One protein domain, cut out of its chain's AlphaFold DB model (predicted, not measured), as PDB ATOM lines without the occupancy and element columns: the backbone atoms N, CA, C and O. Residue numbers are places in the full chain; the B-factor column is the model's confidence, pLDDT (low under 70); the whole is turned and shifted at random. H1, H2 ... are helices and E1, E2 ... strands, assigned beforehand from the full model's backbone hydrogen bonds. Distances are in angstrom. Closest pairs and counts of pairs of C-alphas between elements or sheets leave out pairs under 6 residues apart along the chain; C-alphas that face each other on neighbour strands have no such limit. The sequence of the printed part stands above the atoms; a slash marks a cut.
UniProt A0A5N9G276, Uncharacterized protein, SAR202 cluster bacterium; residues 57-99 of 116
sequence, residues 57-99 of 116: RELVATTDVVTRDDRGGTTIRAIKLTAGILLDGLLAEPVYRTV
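AT A GLANCE: This is residues 57 to 99 of the 116 residues of an uncharacterized protein of SAR202 cluster bacterium (UniProt A0A5N9G276). This domain has little regular structure: a small two-stranded hairpin, E1 and E2, lies toward one end, and a long link runs from it to a loop at the other end, where residues 86 to 92 stick out, and folds back to H2. The printed part has 43 residues, 14 of them in named elements, in the order H1, E1, E2, H2; the sheet E1 - E2 is antiparallel and the class is mixed. It is elongated, 38 by 20 by 13 A, and only just loose, close to extended, with a radius of gyration of the C-alphas of 13.4 A.

HOW THE PARTS SIT: E1, residues 66 to 68, and E2, residues 74 to 76, form a hairpin, antiparallel at 162 degrees. N 67 and O 75 are within hydrogen-bond range at 2.9 A. H1, residues 57 to 60, and H2, residues 95 to 98, are apart, and both are too short for an O i to N i+4 pair. H1 is apart from E2, and H2 from E1.

IN THESE COORDINATES: E1 spans 6.8 A and E2 6.6 A; H1 and H2 span 5.2 A each. C-alpha 57 is at (-25.480, -34.058, -20.675), C-alpha 98 at (-36.692, -47.095, -32.943).

THE WHOLE: The C-alphas farthest apart, of Arg 71 and Asp 88, are 38.1 A apart. The printed part has no cut. The link E2 to H2 is long, 18 residues. Residues 59 to 60 have pLDDT under 70.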
ATOM      1  N   ARG A  57     -24.676 -35.102 -20.012       73.81
ATOM      2  CA  ARG A  57     -25.480 -34.058 -20.675       73.81
ATOM      3  C   ARG A  57     -25.060 -33.829 -22.124       73.81
ATOM      4  O   ARG A  57     -25.922 -33.550 -22.954       73.81
ATOM      5  N   GLU A  58     -23.778 -33.985 -22.440       70.56
ATOM      6  CA  GLU A  58     -23.263 -33.904 -23.812       70.56
ATOM      7  C   GLU A  58     -23.729 -35.114 -24.640       70.56
ATOM      8  O   GLU A  58     -24.073 -34.972 -25.813       70.56
ATOM      9  N   LEU A  59     -23.859 -36.289 -24.009       68.69
ATOM     10  CA  LEU A  59     -24.369 -37.510 -24.648       68.69
ATOM     11  C   LEU A  59     -25.879 -37.471 -24.938       68.69
ATOM     12  O   LEU A  59     -26.348 -38.166 -25.838       68.69
ATOM     13  N   VAL A  60     -26.651 -36.672 -24.194       66.25
ATOM     14  CA  VAL A  60     -28.095 -36.492 -24.442       66.25
ATOM     15  C   VAL A  60     -28.352 -35.701 -25.731       66.25
ATOM     16  O   VAL A  60     -29.400 -35.877 -26.348       66.25
ATOM     17  N   ALA A  61     -27.405 -34.864 -26.171       70.19
ATOM     18  CA  ALA A  61     -27.549 -34.076 -27.396       70.19
ATOM     19  C   ALA A  61     -27.377 -34.905 -28.685       70.19
ATOM     20  O   ALA A  61     -27.822 -34.472 -29.748       70.19
ATOM     21  N   THR A  62     -26.762 -36.090 -28.607       74.38
ATOM     22  CA  THR A  62     -26.628 -37.011 -29.744       74.38
ATOM     23  C   THR A  62     -27.723 -38.076 -29.735       74.38
ATOM     24  O   THR A  62     -28.158 -38.539 -28.681       74.38
ATOM     25  N   THR A  63     -28.151 -38.509 -30.923       81.19
ATOM     26  CA  THR A  63     -29.032 -39.670 -31.123       81.19
ATOM     27  C   THR A  63     -28.277 -40.993 -31.267       81.19
ATOM     28  O   THR A  63     -28.895 -42.055 -31.155       81.19
ATOM     29  N   ASP A  64     -26.951 -40.980 -31.422       86.75
ATOM     30  CA  ASP A  64     -26.158 -42.195 -31.655       86.75
ATOM     31  C   ASP A  64     -25.971 -43.010 -30.380       86.75
ATOM     32  O   ASP A  64     -25.554 -42.486 -29.353       86.75
ATOM     33  N   VAL A  65     -26.283 -44.304 -30.417       90.25
ATOM     34  CA  VAL A  65     -26.158 -45.177 -29.232       90.25
ATOM     35  C   VAL A  65     -24.697 -45.463 -28.886       90.25
ATOM     36  O   VAL A  65     -24.376 -45.690 -27.721       90.25
ATOM     37  N   VAL A  66     -23.814 -45.436 -29.884       89.38
ATOM     38  CA  VAL A  66     -22.380 -45.669 -29.732       89.38
ATOM     39  C   VAL A  66     -21.605 -44.533 -30.388       89.38
ATOM     40  O   VAL A  66     -21.864 -44.179 -31.535       89.38
ATOM     41  N   THR A  67     -20.624 -43.997 -29.672       88.12
ATOM     42  CA  THR A  67     -19.681 -43.000 -30.189       88.12
ATOM     43  C   THR A  67     -18.267 -43.493 -29.928       88.12
ATOM     44  O   THR A  67     -17.986 -44.055 -28.868       88.12
ATOM     45  N   ARG A  68     -17.385 -43.317 -30.912       86.69
ATOM     46  CA  ARG A  68     -15.970 -43.680 -30.825       86.69
ATOM     47  C   ARG A  68     -15.133 -42.429 -31.024       86.69
ATOM     48  O   ARG A  68     -15.439 -41.654 -31.926       86.69
ATOM     49  N   ASP A  69     -14.139 -42.233 -30.173       84.06
ATOM     50  CA  ASP A  69     -13.206 -41.117 -30.295       84.06
ATOM     51  C   ASP A  69     -11.958 -41.507 -31.104       84.06
ATOM     52  O   ASP A  69     -11.703 -42.681 -31.389       84.06
ATOM     53  N   ASP A  70     -11.152 -40.505 -31.449       86.94
ATOM     54  CA  ASP A  70      -9.925 -40.687 -32.234       86.94
ATOM     55  C   ASP A  70      -8.822 -41.456 -31.479       86.94
ATOM     56  O   ASP A  70      -7.811 -41.839 -32.067       86.94
ATOM     57  N   ARG A  71      -8.989 -41.683 -30.170       84.12
ATOM     58  CA  ARG A  71      -8.060 -42.427 -29.304       84.12
ATOM     59  C   ARG A  71      -8.476 -43.891 -29.131       84.12
ATOM     60  O   ARG A  71      -7.811 -44.622 -28.399       84.12
ATOM     61  N   GLY A  72      -9.549 -44.327 -29.794       79.38
ATOM     62  CA  GLY A  72     -10.088 -45.684 -29.689       79.38
ATOM     63  C   GLY A  72     -11.006 -45.904 -28.480       79.38
ATOM     64  O   GLY A  72     -11.441 -47.032 -28.246       79.38
ATOM     65  N   GLY A  73     -11.332 -44.851 -27.727       83.38
ATOM     66  CA  GLY A  73     -12.327 -44.888 -26.663       83.38
ATOM     67  C   GLY A  73     -13.730 -45.083 -27.234       83.38
ATOM     68  O   GLY A  73     -14.085 -44.506 -28.261       83.38
ATOM     69  N   THR A  74     -14.544 -45.912 -26.575       87.44
ATOM     70  CA  THR A  74     -15.951 -46.112 -26.949       87.44
ATOM     71  C   THR A  74     -16.869 -45.683 -25.814       87.44
ATOM     72  O   THR A  74     -16.747 -46.172 -24.693       87.44
ATOM     73  N   THR A  75     -17.834 -44.821 -26.127       87.12
ATOM     74  CA  THR A  75     -18.918 -44.435 -25.219       87.12
ATOM     75  C   THR A  75     -20.234 -45.038 -25.701       87.12
ATOM     76  O   THR A  75     -20.561 -44.961 -26.887       87.12
ATOM     77  N   ILE A  76     -20.995 -45.637 -24.781       88.19
ATOM     78  CA  ILE A  76     -22.322 -46.205 -25.052       88.19
ATOM     79  C   ILE A  76     -23.360 -45.427 -24.249       88.19
ATOM     80  O   ILE A  76     -23.247 -45.304 -23.028       88.19
ATOM     81  N   ARG A  77     -24.401 -44.935 -24.926       88.06
ATOM     82  CA  ARG A  77     -25.516 -44.251 -24.268       88.06
ATOM     83  C   ARG A  77     -26.528 -45.265 -23.739       88.06
ATOM     84  O   ARG A  77     -27.102 -46.044 -24.497       88.06
ATOM     85  N   ALA A  78     -26.819 -45.187 -22.444       89.06
ATOM     86  CA  ALA A  78     -27.948 -45.896 -21.859       89.06
ATOM     87  C   ALA A  78     -29.276 -45.229 -22.254       89.06
ATOM     88  O   ALA A  78     -29.402 -44.004 -22.234       89.06
ATOM     89  N   ILE A  79     -30.286 -46.038 -22.570       87.25
ATOM     90  CA  ILE A  79     -31.641 -45.562 -22.861       87.25
ATOM     91  C   ILE A  79     -32.620 -46.062 -21.806       87.25
ATOM     92  O   ILE A  79     -32.519 -47.184 -21.308       87.25
ATOM     93  N   LYS A  80     -33.607 -45.230 -21.478       89.94
ATOM     94  CA  LYS A  80     -34.725 -45.653 -20.642       89.94
ATOM     95  C   LYS A  80     -35.734 -46.400 -21.507       89.94
ATOM     96  O   LYS A  80     -36.228 -45.856 -22.490       89.94
ATOM     97  N   LEU A  81     -36.079 -47.617 -21.105       92.81
ATOM     98  CA  LEU A  81     -37.169 -48.359 -21.729       92.81
ATOM     99  C   LEU A  81     -38.521 -47.870 -21.200       92.81
ATOM    100  O   LEU A  81     -38.672 -47.586 -20.010       92.81
ATOM    101  N   THR A  82     -39.502 -47.773 -22.093       93.12
ATOM    102  CA  THR A  82     -40.890 -47.408 -21.763       93.12
ATOM    103  C   THR A  82     -41.781 -48.629 -21.526       93.12
ATOM    104  O   THR A  82     -42.849 -48.496 -20.934       93.12
ATOM    105  N   ALA A  83     -41.330 -49.813 -21.947       93.12
ATOM    106  CA  ALA A  83     -41.974 -51.107 -21.753       93.12
ATOM    107  C   ALA A  83     -40.911 -52.192 -21.495       93.12
ATOM    108  O   ALA A  83     -39.729 -51.980 -21.770       93.12
ATOM    109  N   GLY A  84     -41.324 -53.340 -20.951       93.25
ATOM    110  CA  GLY A  84     -40.433 -54.488 -20.746       93.25
ATOM    111  C   GLY A  84     -39.985 -55.145 -22.059       93.25
ATOM    112  O   GLY A  84     -40.615 -54.949 -23.095       93.25
ATOM    113  N   ILE A  85     -38.908 -55.935 -21.992       93.44
ATOM    114  CA  ILE A  85     -38.422 -56.786 -23.092       93.44
ATOM    115  C   ILE A  85     -38.857 -58.229 -22.815       93.44
ATOM    116  O   ILE A  85     -38.626 -58.725 -21.709       93.44
ATOM    117  N   LEU A  86     -39.457 -58.898 -23.803       94.69
ATOM    118  CA  LEU A  86     -39.760 -60.323 -23.754       94.69
ATOM    119  C   LEU A  86     -38.682 -61.088 -24.524       94.69
ATOM    120  O   LEU A  86     -38.533 -60.975 -25.734       94.69
ATOM    121  N   LEU A  87     -37.911 -61.907 -23.816       93.56
ATOM    122  CA  LEU A  87     -36.827 -62.661 -24.437       93.56
ATOM    123  C   LEU A  87     -37.340 -63.982 -25.035       93.56
ATOM    124  O   LEU A  87     -37.066 -65.058 -24.509       93.56
ATOM    125  N   ASP A  88     -38.107 -63.887 -26.121       95.38
ATOM    126  CA  ASP A  88     -38.651 -65.029 -26.874       95.38
ATOM    127  C   ASP A  88     -37.898 -65.319 -28.189       95.38
ATOM    128  O   ASP A  88     -38.122 -66.346 -28.830       95.38
ATOM    129  N   GLY A  89     -36.975 -64.428 -28.574       95.50
ATOM    130  CA  GLY A  89     -36.162 -64.530 -29.786       95.50
ATOM    131  C   GLY A  89     -36.798 -63.940 -31.051       95.50
ATOM    132  O   GLY A  89     -36.153 -63.956 -32.097       95.50
ATOM    133  N   LEU A  90     -38.017 -63.392 -30.982       96.00
ATOM    134  CA  LEU A  90     -38.701 -62.796 -32.137       96.00
ATOM    135  C   LEU A  90     -38.281 -61.346 -32.417       96.00
ATOM    136  O   LEU A  90     -38.489 -60.867 -33.532       96.00
ATOM    137  N   LEU A  91     -37.690 -60.658 -31.432       93.69
ATOM    138  CA  LEU A  91     -37.226 -59.265 -31.538       93.69
ATOM    139  C   LEU A  91     -38.338 -58.308 -32.009       93.69
ATOM    140  O   LEU A  91     -38.137 -57.437 -32.861       93.69
ATOM    141  N   ALA A  92     -39.548 -58.500 -31.486       93.88
ATOM    142  CA  ALA A  92     -40.740 -57.783 -31.933       93.88
ATOM    143  C   ALA A  92     -40.922 -56.413 -31.252       93.88
ATOM    144  O   ALA A  92     -41.752 -55.609 -31.685       93.88
ATOM    145  N   GLU A  93     -40.159 -56.134 -30.199       95.75
ATOM    146  CA  GLU A  93     -40.295 -54.955 -29.362       95.75
ATOM    147  C   GLU A  93     -40.010 -53.653 -30.130       95.75
ATOM    148  O   GLU A  93     -39.091 -53.592 -30.954       95.75
ATOM    149  N   PRO A  94     -40.722 -52.553 -29.810       93.81
ATOM    150  CA  PRO A  94     -40.528 -51.268 -30.482       93.81
ATOM    151  C   PRO A  94     -39.094 -50.730 -30.406       93.81
ATOM    152  O   PRO A  94     -38.645 -50.045 -31.327       93.81
ATOM    153  N   VAL A  95     -38.364 -51.034 -29.325       93.44
ATOM    154  CA  VAL A  95     -36.990 -50.549 -29.118       93.44
ATOM    155  C   VAL A  95     -36.051 -50.998 -30.240       93.44
ATOM    156  O   VAL A  95     -35.239 -50.202 -30.698       93.44
ATOM    157  N   TYR A  96     -36.234 -52.208 -30.775       92.69
ATOM    158  CA  TYR A  96     -35.394 -52.743 -31.849       92.69
ATOM    159  C   TYR A  96     -35.587 -52.040 -33.195       92.69
ATOM    160  O   TYR A  96     -34.752 -52.171 -34.084       92.69
ATOM    161  N   ARG A  97     -36.682 -51.290 -33.359       92.44
ATOM    162  CA  ARG A  97     -36.984 -50.538 -34.589       92.44
ATOM    163  C   ARG A  97     -36.717 -49.045 -34.458       92.44
ATOM    164  O   ARG A  97     -36.568 -48.361 -35.462       92.44
ATOM    165  N   THR A  98     -36.734 -48.537 -33.232       91.56
ATOM    166  CA  THR A  98     -36.692 -47.095 -32.943       91.56
ATOM    167  C   THR A  98     -35.329 -46.632 -32.456       91.56
ATOM    168  O   THR A  98     -35.014 -45.450 -32.560       91.56
ATOM    169  N   VAL A  99     -34.512 -47.553 -31.946       91.69
ATOM    170  CA  VAL A  99     -33.178 -47.265 -31.440       91.69
ATOM    171  C   VAL A  99     -32.159 -47.996 -32.297       91.69
ATOM    172  O   VAL A  99     -32.282 -49.194 -32.547       91.69
TER     173      VAL A  99